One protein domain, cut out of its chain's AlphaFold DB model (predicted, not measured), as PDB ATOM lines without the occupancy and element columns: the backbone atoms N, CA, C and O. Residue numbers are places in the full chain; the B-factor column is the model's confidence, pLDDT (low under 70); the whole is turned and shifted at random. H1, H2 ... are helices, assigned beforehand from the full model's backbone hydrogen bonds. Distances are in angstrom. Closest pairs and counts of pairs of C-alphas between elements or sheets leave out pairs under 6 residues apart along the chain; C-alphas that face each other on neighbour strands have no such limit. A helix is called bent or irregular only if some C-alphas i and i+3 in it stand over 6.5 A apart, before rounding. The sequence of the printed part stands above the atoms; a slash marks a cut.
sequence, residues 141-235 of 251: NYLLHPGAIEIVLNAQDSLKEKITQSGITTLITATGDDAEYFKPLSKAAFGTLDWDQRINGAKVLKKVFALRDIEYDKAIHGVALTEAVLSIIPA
ATOM      1  N   ASN A 141      27.756 -44.871  24.203       94.75
ATOM      2  CA  ASN A 141      28.973 -45.660  23.993       94.75
ATOM      3  C   ASN A 141      29.007 -46.324  22.607       94.75
ATOM      4  O   ASN A 141      30.084 -46.583  22.068       94.75
ATOM      5  N   TYR A 142      27.847 -46.583  22.003       95.12
ATOM      6  CA  TYR A 142      27.742 -47.066  20.625       95.12
ATOM      7  C   TYR A 142      28.004 -45.961  19.588       95.12
ATOM      8  O   TYR A 142      28.186 -46.245  18.408       95.12
ATOM      9  N   LEU A 143      28.070 -44.700  20.013       96.56
ATOM     10  CA  LEU A 143      28.272 -43.547  19.134       96.56
ATOM     11  C   LEU A 143      29.721 -43.037  19.136       96.56
ATOM     12  O   LEU A 143      30.066 -42.165  18.337       96.56
ATOM     13  N   LEU A 144      30.585 -43.580  20.004       95.44
ATOM     14  CA  LEU A 144      31.994 -43.194  20.142       95.44
ATOM     15  C   LEU A 144      32.869 -43.744  19.004       95.44
ATOM     16  O   LEU A 144      33.824 -44.484  19.229       95.44
ATOM     17  N   HIS A 145      32.557 -43.363  17.767       95.81
ATOM     18  CA  HIS A 145      33.347 -43.706  16.591       95.81
ATOM     19  C   HIS A 145      33.963 -42.438  15.978       95.81
ATOM     20  O   HIS A 145      33.222 -41.613  15.434       95.81
ATOM     21  N   PRO A 146      35.302 -42.266  16.004       96.00
ATOM     22  CA  PRO A 146      35.952 -41.034  15.559       96.00
ATOM     23  C   PRO A 146      35.552 -40.568  14.154       96.00
ATOM     24  O   PRO A 146      35.279 -39.388  13.962       96.00
ATOM     25  N   GLY A 147      35.445 -41.486  13.186       96.62
ATOM     26  CA  GLY A 147      35.033 -41.136  11.821       96.62
ATOM     27  C   GLY A 147      33.561 -40.717  11.710       96.62
ATOM     28  O   GLY A 147      33.224 -39.863  10.901       96.62
ATOM     29  N   ALA A 148      32.679 -41.263  12.554       97.38
ATOM     30  CA  ALA A 148      31.263 -40.885  12.546       97.38
ATOM     31  C   ALA A 148      31.072 -39.503  13.182       97.38
ATOM     32  O   ALA A 148      30.353 -38.655  12.659       97.38
ATOM     33  N   ILE A 149      31.786 -39.261  14.282       97.19
ATOM     34  CA  ILE A 149      31.842 -37.964  14.956       97.19
ATOM     35  C   ILE A 149      32.388 -36.889  14.011       97.19
ATOM     36  O   ILE A 149      31.821 -35.801  13.955       97.19
ATOM     37  N   GLU A 150      33.450 -37.182  13.252       96.12
ATOM     38  CA  GLU A 150      33.996 -36.250  12.259       96.12
ATOM     39  C   GLU A 150      32.927 -35.813  11.252       96.12
ATOM     40  O   GLU A 150      32.754 -34.612  11.030       96.12
ATOM     41  N   ILE A 151      32.199 -36.775  10.673       95.62
ATOM     42  CA  ILE A 151      31.123 -36.506   9.710       95.62
ATOM     43  C   ILE A 151      30.083 -35.571  10.329       95.62
ATOM     44  O   ILE A 151      29.761 -34.537   9.743       95.62
ATOM     45  N   VAL A 152      29.590 -35.904  11.525       96.19
ATOM     46  CA  VAL A 152      28.522 -35.136  12.177       96.19
ATOM     47  C   VAL A 152      28.991 -33.733  12.560       96.19
ATOM     48  O   VAL A 152      28.273 -32.776  12.284       96.19
ATOM     49  N   LEU A 153      30.186 -33.576  13.139       94.19
ATOM     50  CA  LEU A 153      30.705 -32.263  13.553       94.19
ATOM     51  C   LEU A 153      31.038 -31.351  12.371       94.19
ATOM     52  O   LEU A 153      30.844 -30.140  12.462       94.19
ATOM     53  N   ASN A 154      31.556 -31.904  11.273       93.81
ATOM     54  CA  ASN A 154      31.876 -31.120  10.080       93.81
ATOM     55  C   ASN A 154      30.630 -30.774   9.248       93.81
ATOM     56  O   ASN A 154      30.689 -29.848   8.442       93.81
ATOM     57  N   ALA A 155      29.506 -31.465   9.457       91.94
ATOM     58  CA  ALA A 155      28.226 -31.113   8.847       91.94
ATOM     59  C   ALA A 155      27.541 -29.902   9.513       91.94
ATOM     60  O   ALA A 155      26.687 -29.282   8.886       91.94
ATOM     61  N   GLN A 156      27.906 -29.555  10.755       85.81
ATOM     62  CA  GLN A 156      27.273 -28.451  11.495       85.81
ATOM     63  C   GLN A 156      27.718 -27.064  11.016       85.81
ATOM     64  O   GLN A 156      26.941 -26.115  11.076       85.81
ATOM     65  N   ASP A 157      28.964 -26.932  10.554       82.81
ATOM     66  CA  ASP A 157      29.510 -25.660  10.083       82.81
ATOM     67  C   ASP A 157      30.634 -25.908   9.067       82.81
ATOM     68  O   ASP A 157      31.734 -26.340   9.418       82.81
ATOM     69  N   SER A 158      30.347 -25.631   7.794       79.25
ATOM     70  CA  SER A 158      31.282 -25.827   6.683       79.25
ATOM     71  C   SER A 158      32.330 -24.717   6.551       79.25
ATOM     72  O   SER A 158      33.259 -24.864   5.752       79.25
ATOM     73  N   LEU A 159      32.197 -23.622   7.309       78.62
ATOM     74  CA  LEU A 159      33.087 -22.458   7.248       78.62
ATOM     75  C   LEU A 159      34.212 -22.517   8.289       78.62
ATOM     76  O   LEU A 159      35.248 -21.878   8.098       78.62
ATOM     77  N   LYS A 160      34.042 -23.280   9.376       84.06
ATOM     78  CA  LYS A 160      35.108 -23.517  10.361       84.06
ATOM     79  C   LYS A 160      36.126 -24.550   9.850       84.06
ATOM     80  O   LYS A 160      35.811 -25.434   9.055       84.06
ATOM     81  N   GLU A 161      37.355 -24.484  10.370       87.75
ATOM     82  CA  GLU A 161      38.411 -25.472  10.092       87.75
ATOM     83  C   GLU A 161      37.910 -26.897  10.353       87.75
ATOM     84  O   GLU A 161      37.230 -27.134  11.350       87.75
ATOM     85  N   LYS A 162      38.205 -27.853   9.468       90.75
ATOM     86  CA  LYS A 162      37.712 -29.230   9.611       90.75
ATOM     87  C   LYS A 162      38.300 -29.900  10.850       90.75
ATOM     88  O   LYS A 162      39.514 -29.944  11.025       90.75
ATOM     89  N   ILE A 163      37.433 -30.496  11.664       92.31
ATOM     90  CA  ILE A 163      37.868 -31.416  12.714       92.31
ATOM     91  C   ILE A 163      38.299 -32.713  12.036       92.31
ATOM     92  O   ILE A 163      37.641 -33.163  11.103       92.31
ATOM     93  N   THR A 164      39.403 -33.297  12.496       94.06
ATOM     94  CA  THR A 164      39.953 -34.536  11.939       94.06
ATOM     95  C   THR A 164      39.684 -35.722  12.856       94.06
ATOM     96  O   THR A 164      39.704 -35.589  14.088       94.06
ATOM     97  N   GLN A 165      39.534 -36.910  12.269       93.88
ATOM     98  CA  GLN A 165      39.453 -38.175  13.001       93.88
ATOM     99  C   GLN A 165      40.596 -38.350  14.009       93.88
ATOM    100  O   GLN A 165      40.375 -38.849  15.114       93.88
ATOM    101  N   SER A 166      41.815 -37.935  13.646       93.31
ATOM    102  CA  SER A 166      42.994 -38.026  14.518       93.31
ATOM    103  C   SER A 166      42.818 -37.184  15.784       93.31
ATOM    104  O   SER A 166      42.949 -37.709  16.889       93.31
ATOM    105  N   GLY A 167      42.402 -35.919  15.641       92.31
ATOM    106  CA  GLY A 167      42.137 -35.040  16.784       92.31
ATOM    107  C   GLY A 167      41.036 -35.577  17.704       92.31
ATOM    108  O   GLY A 167      41.194 -35.570  18.926       92.31
ATOM    109  N   ILE A 168      39.960 -36.123  17.127       94.56
ATOM    110  CA  ILE A 168      38.885 -36.776  17.890       94.56
ATOM    111  C   ILE A 168      39.416 -38.007  18.635       94.56
ATOM    112  O   ILE A 168      39.127 -38.187  19.815       94.56
ATOM    113  N   THR A 169      40.226 -38.838  17.975       94.06
ATOM    114  CA  THR A 169      40.808 -40.051  18.574       94.06
ATOM    115  C   THR A 169      41.711 -39.703  19.754       94.06
ATOM    116  O   THR A 169      41.590 -40.313  20.819       94.06
ATOM    117  N   THR A 170      42.574 -38.692  19.609       92.19
ATOM    118  CA  THR A 170      43.413 -38.183  20.702       92.19
ATOM    119  C   THR A 170      42.564 -37.704  21.876       92.19
ATOM    120  O   THR A 170      42.842 -38.074  23.018       92.19
ATOM    121  N   LEU A 171      41.500 -36.937  21.610       91.44
ATOM    122  CA  LEU A 171      40.616 -36.424  22.655       91.44
ATOM    123  C   LEU A 171      39.889 -37.549  23.402       91.44
ATOM    124  O   LEU A 171      39.890 -37.554  24.631       91.44
ATOM    125  N   ILE A 172      39.299 -38.506  22.680       91.81
ATOM    126  CA  ILE A 172      38.596 -39.646  23.284       91.81
ATOM    127  C   ILE A 172      39.570 -40.491  24.109       91.81
ATOM    128  O   ILE A 172      39.269 -40.827  25.254       91.81
ATOM    129  N   THR A 173      40.763 -40.769  23.583       88.50
ATOM    130  CA  THR A 173      41.779 -41.559  24.297       88.50
ATOM    131  C   THR A 173      42.175 -40.896  25.615       88.50
ATOM    132  O   THR A 173      42.237 -41.565  26.643       88.50
ATOM    133  N   ALA A 174      42.338 -39.569  25.621       86.38
ATOM    134  CA  ALA A 174      42.661 -38.809  26.827       86.38
ATOM    135  C   ALA A 174      41.561 -38.858  27.909       86.38
ATOM    136  O   ALA A 174      41.849 -38.591  29.073       86.38
ATOM    137  N   THR A 175      40.314 -39.214  27.568       84.69
ATOM    138  CA  THR A 175      39.243 -39.400  28.572       84.69
ATOM    139  C   THR A 175      39.334 -40.725  29.328       84.69
ATOM    140  O   THR A 175      38.773 -40.835  30.414       84.69
ATOM    141  N   GLY A 176      40.055 -41.723  28.800       75.00
ATOM    142  CA  GLY A 176      40.196 -43.038  29.437       75.00
ATOM    143  C   GLY A 176      41.007 -43.031  30.737       75.00
ATOM    144  O   GLY A 176      40.856 -43.937  31.548       75.00
ATOM    145  N   ASP A 177      41.830 -42.007  30.964       70.25
ATOM    146  CA  ASP A 177      42.605 -41.833  32.200       70.25
ATOM    147  C   ASP A 177      41.893 -40.936  33.237       70.25
ATOM    148  O   ASP A 177      42.408 -40.736  34.339       70.25
ATOM    149  N   ASP A 178      40.718 -40.387  32.909       78.62
ATOM    150  CA  ASP A 178      40.019 -39.407  33.740       78.62
ATOM    151  C   ASP A 178      38.839 -40.042  34.500       78.62
ATOM    152  O   ASP A 178      37.856 -40.507  33.914       78.62
ATOM    153  N   ALA A 179      38.935 -39.996  35.835       76.44
ATOM    154  CA  ALA A 179      37.953 -40.515  36.788       76.44
ATOM    155  C   ALA A 179      36.529 -39.960  36.591       76.44
ATOM    156  O   ALA A 179      35.552 -40.565  37.050       76.44
ATOM    157  N   GLU A 180      36.398 -38.803  35.937       80.69
ATOM    158  CA  GLU A 180      35.113 -38.201  35.600       80.69
ATOM    159  C   GLU A 180      34.340 -39.008  34.539       80.69
ATOM    160  O   GLU A 180      33.102 -39.088  34.600       80.69
ATOM    161  N   TYR A 181      35.063 -39.593  33.582       75.38
ATOM    162  CA  TYR A 181      34.520 -40.293  32.414       75.38
ATOM    163  C   TYR A 181      34.590 -41.806  32.610       75.38
ATOM    164  O   TYR A 181      33.684 -42.530  32.193       75.38
ATOM    165  N   PHE A 182      35.627 -42.276  33.301       72.75
ATOM    166  CA  PHE A 182      35.924 -43.684  33.497       72.75
ATOM    167  C   PHE A 182      36.421 -43.904  34.927       72.75
ATOM    168  O   PHE A 182      37.414 -43.315  35.330       72.75
ATOM    169  N   LYS A 183      35.763 -44.770  35.711       67.12
ATOM    170  CA  LYS A 183      36.256 -45.204  37.036       67.12
ATOM    171  C   LYS A 183      36.784 -46.640  36.952       67.12
ATOM    172  O   LYS A 183      36.088 -47.574  37.375       67.12
ATOM    173  N   PRO A 184      37.961 -46.852  36.346       59.03
ATOM    174  CA  PRO A 184      38.513 -48.183  36.214       59.03
ATOM    175  C   PRO A 184      38.898 -48.788  37.562       59.03
ATOM    176  O   PRO A 184      39.291 -48.081  38.487       59.03
ATOM    177  N   LEU A 185      38.879 -50.122  37.623       57.62
ATOM    178  CA  LEU A 185      39.675 -50.865  38.605       57.62
ATOM    179  C   LEU A 185      41.166 -50.890  38.194       57.62
ATOM    180  O   LEU A 185      42.035 -50.978  39.058       57.62
ATOM    181  N   SER A 186      41.467 -50.758  36.893       59.00
ATOM    182  CA  SER A 186      42.808 -50.612  36.303       59.00
ATOM    183  C   SER A 186      42.766 -49.831  34.975       59.00
ATOM    184  O   SER A 186      41.752 -49.841  34.286       59.00
ATOM    185  N   LYS A 187      43.855 -49.145  34.591       61.94
ATOM    186  CA  LYS A 187      43.912 -48.381  33.327       61.94
ATOM    187  C   LYS A 187      43.498 -49.250  32.129       61.94
ATOM    188  O   LYS A 187      44.152 -50.256  31.863       61.94
ATOM    189  N   ALA A 188      42.472 -48.827  31.391       63.84
ATOM    190  CA  ALA A 188      42.027 -49.486  30.166       63.84
ATOM    191  C   ALA A 188      42.282 -48.572  28.962       63.84
ATOM    192  O   ALA A 188      41.944 -47.388  28.989       63.84
ATOM    193  N   ALA A 189      42.894 -49.117  27.912       74.44
ATOM    194  CA  ALA A 189      43.158 -48.373  26.685       74.44
ATOM    195  C   ALA A 189      41.873 -48.184  25.862       74.44
ATOM    196  O   ALA A 189      40.965 -49.018  25.909       74.44
ATOM    197  N   PHE A 190      41.813 -47.104  25.081       78.69
ATOM    198  CA  PHE A 190      40.722 -46.860  24.137       78.69
ATOM    199  C   PHE A 190      40.507 -48.060  23.199       78.69
ATOM    200  O   PHE A 190      41.474 -48.651  22.713       78.69
ATOM    201  N   GLY A 191      39.243 -48.425  22.965       72.56
ATOM    202  CA  GLY A 191      38.863 -49.557  22.115       72.56
ATOM    203  C   GLY A 191      39.070 -50.937  22.749       72.56
ATOM    204  O   GLY A 191      38.850 -51.955  22.094       72.56
ATOM    205  N   THR A 192      39.495 -51.008  24.016       81.50
ATOM    206  CA  THR A 192      39.442 -52.263  24.777       81.50
ATOM    207  C   THR A 192      38.024 -52.524  25.272       81.50
ATOM    208  O   THR A 192      37.266 -51.591  25.524       81.50
ATOM    209  N   LEU A 193      37.679 -53.800  25.474       79.06
ATOM    210  CA  LEU A 193      36.348 -54.198  25.941       79.06
ATOM    211  C   LEU A 193      35.951 -53.505  27.256       79.06
ATOM    212  O   LEU A 193      34.825 -53.037  27.382       79.06
ATOM    213  N   ASP A 194      36.878 -53.400  28.214       80.19
ATOM    214  CA  ASP A 194      36.621 -52.743  29.504       80.19
ATOM    215  C   ASP A 194      36.365 -51.236  29.343       80.19
ATOM    216  O   ASP A 194      35.454 -50.683  29.963       80.19
ATOM    217  N   TRP A 195      37.116 -50.574  28.457       85.31
ATOM    218  CA  TRP A 195      36.900 -49.163  28.146       85.31
ATOM    219  C   TRP A 195      35.529 -48.953  27.495       85.31
ATOM    220  O   TRP A 195      34.712 -48.196  28.022       85.31
ATOM    221  N   ASP A 196      35.240 -49.691  26.419       84.44
ATOM    222  CA  ASP A 196      33.985 -49.612  25.660       84.44
ATOM    223  C   ASP A 196      32.753 -49.855  26.540       84.44
ATOM    224  O   ASP A 196      31.716 -49.202  26.375       84.44
ATOM    225  N   GLN A 197      32.861 -50.783  27.496       85.56
ATOM    226  CA  GLN A 197      31.749 -51.153  28.364       85.56
ATOM    227  C   GLN A 197      31.497 -50.173  29.508       85.56
ATOM    228  O   GLN A 197      30.355 -50.099  29.955       85.56
ATOM    229  N   ARG A 198      32.503 -49.435  30.011       84.88
ATOM    230  CA  ARG A 198      32.352 -48.661  31.269       84.88
ATOM    231  C   ARG A 198      32.589 -47.153  31.132       84.88
ATOM    232  O   ARG A 198      32.213 -46.404  32.045       84.88
ATOM    233  N   ILE A 199      33.158 -46.681  30.017       90.25
ATOM    234  CA  ILE A 199      33.281 -45.241  29.721       90.25
ATOM    235  C   ILE A 199      31.901 -44.578  29.723       90.25
ATOM    236  O   ILE A 199      30.924 -45.174  29.283       90.25
ATOM    237  N   ASN A 200      31.788 -43.354  30.237       91.38
ATOM    238  CA  ASN A 200      30.566 -42.563  30.105       91.38
ATOM    239  C   ASN A 200      30.532 -41.883  28.727       91.38
ATOM    240  O   ASN A 200      31.049 -40.771  28.569       91.38
ATOM    241  N   GLY A 201      29.924 -42.540  27.736       93.38
ATOM    242  CA  GLY A 201      29.870 -42.023  26.370       93.38
ATOM    243  C   GLY A 201      29.175 -40.670  26.257       93.38
ATOM    244  O   GLY A 201      29.662 -39.801  25.540       93.38
ATOM    245  N   ALA A 202      28.118 -40.427  27.036       92.50
ATOM    246  CA  ALA A 202      27.411 -39.146  27.024       92.50
ATOM    247  C   ALA A 202      28.319 -37.971  27.418       92.50
ATOM    248  O   ALA A 202      28.302 -36.921  26.771       92.50
ATOM    249  N   LYS A 203      29.146 -38.137  28.457       93.19
ATOM    250  CA  LYS A 203      30.124 -37.116  28.861       93.19
ATOM    251  C   LYS A 203      31.229 -36.935  27.826       93.19
ATOM    252  O   LYS A 203      31.612 -35.799  27.551       93.19
ATOM    253  N   VAL A 204      31.723 -38.028  27.243       95.06
ATOM    254  CA  VAL A 204      32.739 -37.956  26.181       95.06
ATOM    255  C   VAL A 204      32.195 -37.178  24.982       95.06
ATOM    256  O   VAL A 204      32.855 -36.252  24.517       95.06
ATOM    257  N   LEU A 205      30.969 -37.465  24.535       96.31
ATOM    258  CA  LEU A 205      30.334 -36.738  23.433       96.31
ATOM    259  C   LEU A 205      30.132 -35.257  23.758       96.31
ATOM    260  O   LEU A 205      30.454 -34.422  22.921       96.31
ATOM    261  N   LYS A 206      29.714 -34.900  24.981       95.50
ATOM    262  CA  LYS A 206      29.656 -33.486  25.409       95.50
ATOM    263  C   LYS A 206      31.004 -32.779  25.250       95.50
ATOM    264  O   LYS A 206      31.060 -31.688  24.689       95.50
ATOM    265  N   LYS A 207      32.095 -33.415  25.690       94.25
ATOM    266  CA  LYS A 207      33.456 -32.866  25.561       94.25
ATOM    267  C   LYS A 207      33.894 -32.732  24.102       94.25
ATOM    268  O   LYS A 207      34.539 -31.757  23.738       94.25
ATOM    269  N   VAL A 208      33.543 -33.707  23.272       94.75
ATOM    270  CA  VAL A 208      33.888 -33.732  21.847       94.75
ATOM    271  C   VAL A 208      33.109 -32.675  21.057       94.75
ATOM    272  O   VAL A 208      33.704 -31.965  20.252       94.75
ATOM    273  N   PHE A 209      31.808 -32.512  21.305       94.75
ATOM    274  CA  PHE A 209      30.983 -31.496  20.635       94.75
ATOM    275  C   PHE A 209      31.365 -30.065  21.029       94.75
ATOM    276  O   PHE A 209      31.284 -29.155  20.200       94.75
ATOM    277  N   ALA A 210      31.907 -29.878  22.236       92.75
ATOM    278  CA  ALA A 210      32.465 -28.597  22.658       92.75
ATOM    279  C   ALA A 210      33.631 -28.110  21.772       92.75
ATOM    280  O   ALA A 210      33.880 -26.911  21.734       92.75
ATOM    281  N   LEU A 211      34.289 -28.977  20.979       88.88
ATOM    282  CA  LEU A 211      35.282 -28.554  19.970       88.88
ATOM    283  C   LEU A 211      34.702 -27.619  18.894       88.88
ATOM    284  O   LEU A 211      35.450 -26.942  18.189       88.88
ATOM    285  N   ARG A 212      33.375 -27.615  18.725       89.00
ATOM    286  CA  ARG A 212      32.650 -26.730  17.804       89.00
ATOM    287  C   ARG A 212      31.872 -25.623  18.506       89.00
ATOM    288  O   ARG A 212      31.175 -24.885  17.810       89.00
ATOM    289  N   ASP A 213      31.995 -25.506  19.828       89.56
ATOM    290  CA  ASP A 213      31.127 -24.676  20.672       89.56
ATOM    291  C   ASP A 213      29.646 -25.092  20.573       89.56
ATOM    292  O   ASP A 213      28.742 -24.266  20.672       89.56
ATOM    293  N   ILE A 214      29.395 -26.387  20.339       91.31
ATOM    294  CA  ILE A 214      28.051 -26.955  20.203       91.31
ATOM    295  C   ILE A 214      27.735 -27.771  21.453       91.31
ATOM    296  O   ILE A 214      28.534 -28.599  21.895       91.31
ATOM    297  N   GLU A 215      26.545 -27.570  22.011       93.81
ATOM    298  CA  GLU A 215      26.033 -28.432  23.070       93.81
ATOM    299  C   GLU A 215      25.567 -29.771  22.483       93.81
ATOM    300  O   GLU A 215      24.813 -29.822  21.510       93.81
ATOM    301  N   TYR A 216      26.012 -30.882  23.072       94.56
ATOM    302  CA  TYR A 216      25.583 -32.204  22.627       94.56
ATOM    303  C   TYR A 216      24.117 -32.474  23.002       94.56
ATOM    304  O   TYR A 216      23.810 -32.869  24.128       94.56
ATOM    305  N   ASP A 217      23.228 -32.314  22.024       93.31
ATOM    306  CA  ASP A 217      21.845 -32.791  22.064       93.31
ATOM    307  C   ASP A 217      21.751 -34.292  21.721       93.31
ATOM    308  O   ASP A 217      22.015 -34.708  20.590       93.31
ATOM    309  N   LYS A 218      21.338 -35.113  22.692       91.12
ATOM    310  CA  LYS A 218      21.190 -36.568  22.525       91.12
ATOM    311  C   LYS A 218      20.142 -36.962  21.480       91.12
ATOM    312  O   LYS A 218      20.308 -37.985  20.819       91.12
ATOM    313  N   ALA A 219      19.053 -36.211  21.348       88.56
ATOM    314  CA  ALA A 219      17.943 -36.562  20.464       88.56
ATOM    315  C   ALA A 219      18.232 -36.173  19.009       88.56
ATOM    316  O   ALA A 219      17.817 -36.880  18.091       88.56
ATOM    317  N   ILE A 220      18.948 -35.067  18.794       92.19
ATOM    318  CA  ILE A 220      19.327 -34.595  17.456       92.19
ATOM    319  C   ILE A 220      20.634 -35.254  17.012       92.19
ATOM    320  O   ILE A 220      20.678 -35.949  15.995       92.19
ATOM    321  N   HIS A 221      21.706 -35.073  17.783       95.56
ATOM    322  CA  HIS A 221      23.023 -35.565  17.392       95.56
ATOM    323  C   HIS A 221      23.150 -37.075  17.572       95.56
ATOM    324  O   HIS A 221      23.866 -37.702  16.798       95.56
ATOM    325  N   GLY A 222      22.445 -37.677  18.535       96.06
ATOM    326  CA  GLY A 222      22.449 -39.131  18.710       96.06
ATOM    327  C   GLY A 222      21.896 -39.871  17.491       96.06
ATOM    328  O   GLY A 222      22.469 -40.878  17.075       96.06
ATOM    329  N   VAL A 223      20.852 -39.329  16.852       96.25
ATOM    330  CA  VAL A 223      20.291 -39.877  15.605       96.25
ATOM    331  C   VAL A 223      21.290 -39.735  14.456       96.25
ATOM    332  O   VAL A 223      21.625 -40.732  13.818       96.25
ATOM    333  N   ALA A 224      21.850 -38.537  14.249       96.94
ATOM    334  CA  ALA A 224      22.843 -38.302  13.194       96.94
ATOM    335  C   ALA A 224      24.105 -39.173  13.365       96.94
ATOM    336  O   ALA A 224      24.626 -39.734  12.400       96.94
ATOM    337  N   LEU A 225      24.579 -39.335  14.603       97.88
ATOM    338  CA  LEU A 225      25.694 -40.226  14.923       97.88
ATOM    339  C   LEU A 225      25.331 -41.689  14.673       97.88
ATOM    340  O   LEU A 225      26.166 -42.428  14.166       97.88
ATOM    341  N   THR A 226      24.104 -42.109  14.987       97.25
ATOM    342  CA  THR A 226      23.645 -43.480  14.718       97.25
ATOM    343  C   THR A 226      23.697 -43.785  13.223       97.25
ATOM    344  O   THR A 226      24.243 -44.816  12.836       97.25
ATOM    345  N   GLU A 227      23.212 -42.875  12.373       96.62
ATOM    346  CA  GLU A 227      23.299 -43.019  10.911       96.62
ATOM    347  C   GLU A 227      24.748 -43.111  10.434       96.62
ATOM    348  O   GLU A 227      25.106 -44.023   9.684       96.62
ATOM    349  N   ALA A 228      25.599 -42.196  10.908       97.44
ATOM    350  CA  ALA A 228      27.001 -42.165  10.523       97.44
ATOM    351  C   ALA A 228      27.745 -43.436  10.971       97.44
ATOM    352  O   ALA A 228      28.480 -44.024  10.178       97.44
ATOM    353  N   VAL A 229      27.517 -43.921  12.196       97.38
ATOM    354  CA  VAL A 229      28.099 -45.181  12.685       97.38
ATOM    355  C   VAL A 229      27.602 -46.364  11.866       97.38
ATOM    356  O   VAL A 229      28.427 -47.159  11.427       97.38
ATOM    357  N   LEU A 230      26.297 -46.472  11.599       95.56
ATOM    358  CA  LEU A 230      25.748 -47.547  10.766       95.56
ATOM    359  C   LEU A 230      26.332 -47.530   9.346       95.56
ATOM    360  O   LEU A 230      26.543 -48.587   8.770       95.56
ATOM    361  N   SER A 231      26.641 -46.360   8.781       95.38
ATOM    362  CA  SER A 231      27.268 -46.280   7.452       95.38
ATOM    363  C   SER A 231      28.735 -46.731   7.415       95.38
ATOM    364  O   SER A 231      29.215 -47.134   6.357       95.38
ATOM    365  N   ILE A 232      29.446 -46.674   8.548       95.50
ATOM    366  CA  ILE A 232      30.882 -46.988   8.627       95.50
ATOM    367  C   ILE A 232      31.121 -48.377   9.223       95.50
ATOM    368  O   ILE A 232      31.881 -49.174   8.676       95.50
ATOM    369  N   ILE A 233      30.500 -48.657  10.368       94.25
ATOM    370  CA  ILE A 233      30.702 -49.866  11.165       94.25
ATOM    371  C   ILE A 233      29.368 -50.358  11.758       94.25
ATOM    372  O   ILE A 233      29.136 -50.258  12.966       94.25
ATOM    373  N   PRO A 234      28.487 -50.957  10.931       91.38
ATOM    374  CA  PRO A 234      27.203 -51.490  11.390       91.38
ATOM    375  C   PRO A 234      27.339 -52.443  12.579       91.38
ATOM    376  O   PRO A 234      26.548 -52.393  13.516       91.38
ATOM    377  N   ALA A 235      28.398 -53.261  12.570       91.19
ATOM    378  CA  ALA A 235      28.706 -54.246  13.603       91.19
ATOM    379  C   ALA A 235      28.822 -53.651  15.017       91.19
ATOM    380  O   ALA A 235      28.662 -54.385  15.988       91.19
TER     381      ALA A 235
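Overview. This is residues 141 to 235 of the 251 residues of an uncharacterized protein of Alphaproteobacteria bacterium (UniProt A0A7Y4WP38). Three helices, H1, H2 and H4, cross one another steeply with their centres in a triangle, and H5 packs on H1 away from H2. Beyond them, one end of the long axis is made by the small helix H3 and the long looping link before it, residues 176 to 192; the other end is made by the link from H1 to H2, around Leu 159. The printed part has 95 residues with five named helices, in the order H1, H2, H3, H4, H5, and no named strand. The class is all helix, and the helix packing is mostly crossed. The whole is compact, with a radius of gyration of the C-alphas of 12.9 A, but elongated in outline, with spans of 42 by 27 by 24 A.

Arrangement. The printed part begins at Asn 141, and its first named helix is H1, residues 146 to 156. H1 touches H2, residues 165 to 175, where the closest C-alphas, those of Pro 146 and Gln 165, are 5.2 A apart. H1 and H2 run opposite ways at a steep tilt of 68 degrees, only just short of about perpendicular. H3, residues 193 to 198, touches no helix; it is apart from H1, from H2, from H4, residues 201 to 212, and from H5, residues 221 to 232. H4 touches H2 with residues 204 to 208 alone; the closest C-alphas are those of Ile 172 and Val 204, at 6.7 A. H2 and H4 run opposite ways at a steep tilt of 48 degrees. H1 and H4 are close but not clearly touching: their closest C-alphas, those of Leu 153 and Phe 209, are 7.1 A apart. These two run the same way at a steep tilt of 46 degrees. H5 touches H1, with 12 pairs of C-alphas within 8 A; the closest are those of Ala 148 and Ala 228, at 4.9 A. H1 and H5 run opposite ways at a steep tilt of 51 degrees. H5 is apart from H2 and from H4. In H2, H3 and H5 every backbone O i to N i+4 pair is within hydrogen-bond range; in H1 6 of 7 are, and in H4 6 of 8.

Along the chain. H1 begins at Pro 146, with its C-alpha at (35.952, -41.034, 15.559), and runs 15.8 A from first to last C-alpha, ending at Gln 156. H2, from Gln 165 to Thr 175, measures 15.6 A. H3 is short, 8.7 A from Leu 193 to Arg 198. H4 begins at Gly 201, with its C-alpha at (29.870, -42.023, 26.370), and spans 17.7 A to Arg 212. H5 runs 16.4 A from His 221 to Ile 232, where the C-alpha is at (30.882, -46.988, 8.627). No helix is bent or irregular.

Size, cuts and confidence. The two C-alphas farthest apart are those of Leu 159 and Leu 185, at 42.8 A. The first and last printed C-alphas, those of Asn 141 and Ala 235, are 13.5 A apart. The printed part has no cut. The link from H2 to H3 is long, with 17 residues, and its C-alphas lie 11 to 22 A from the mean of the C-alphas. The link from H3 to H4 is tight, with 2 residues, and the links from H1 to H2 and from H4 to H5 are short, with 8 residues each. The mean pLDDT of the printed part is 88.3, and the model's confidence is under 70 at residues 183 to 188, within the long link.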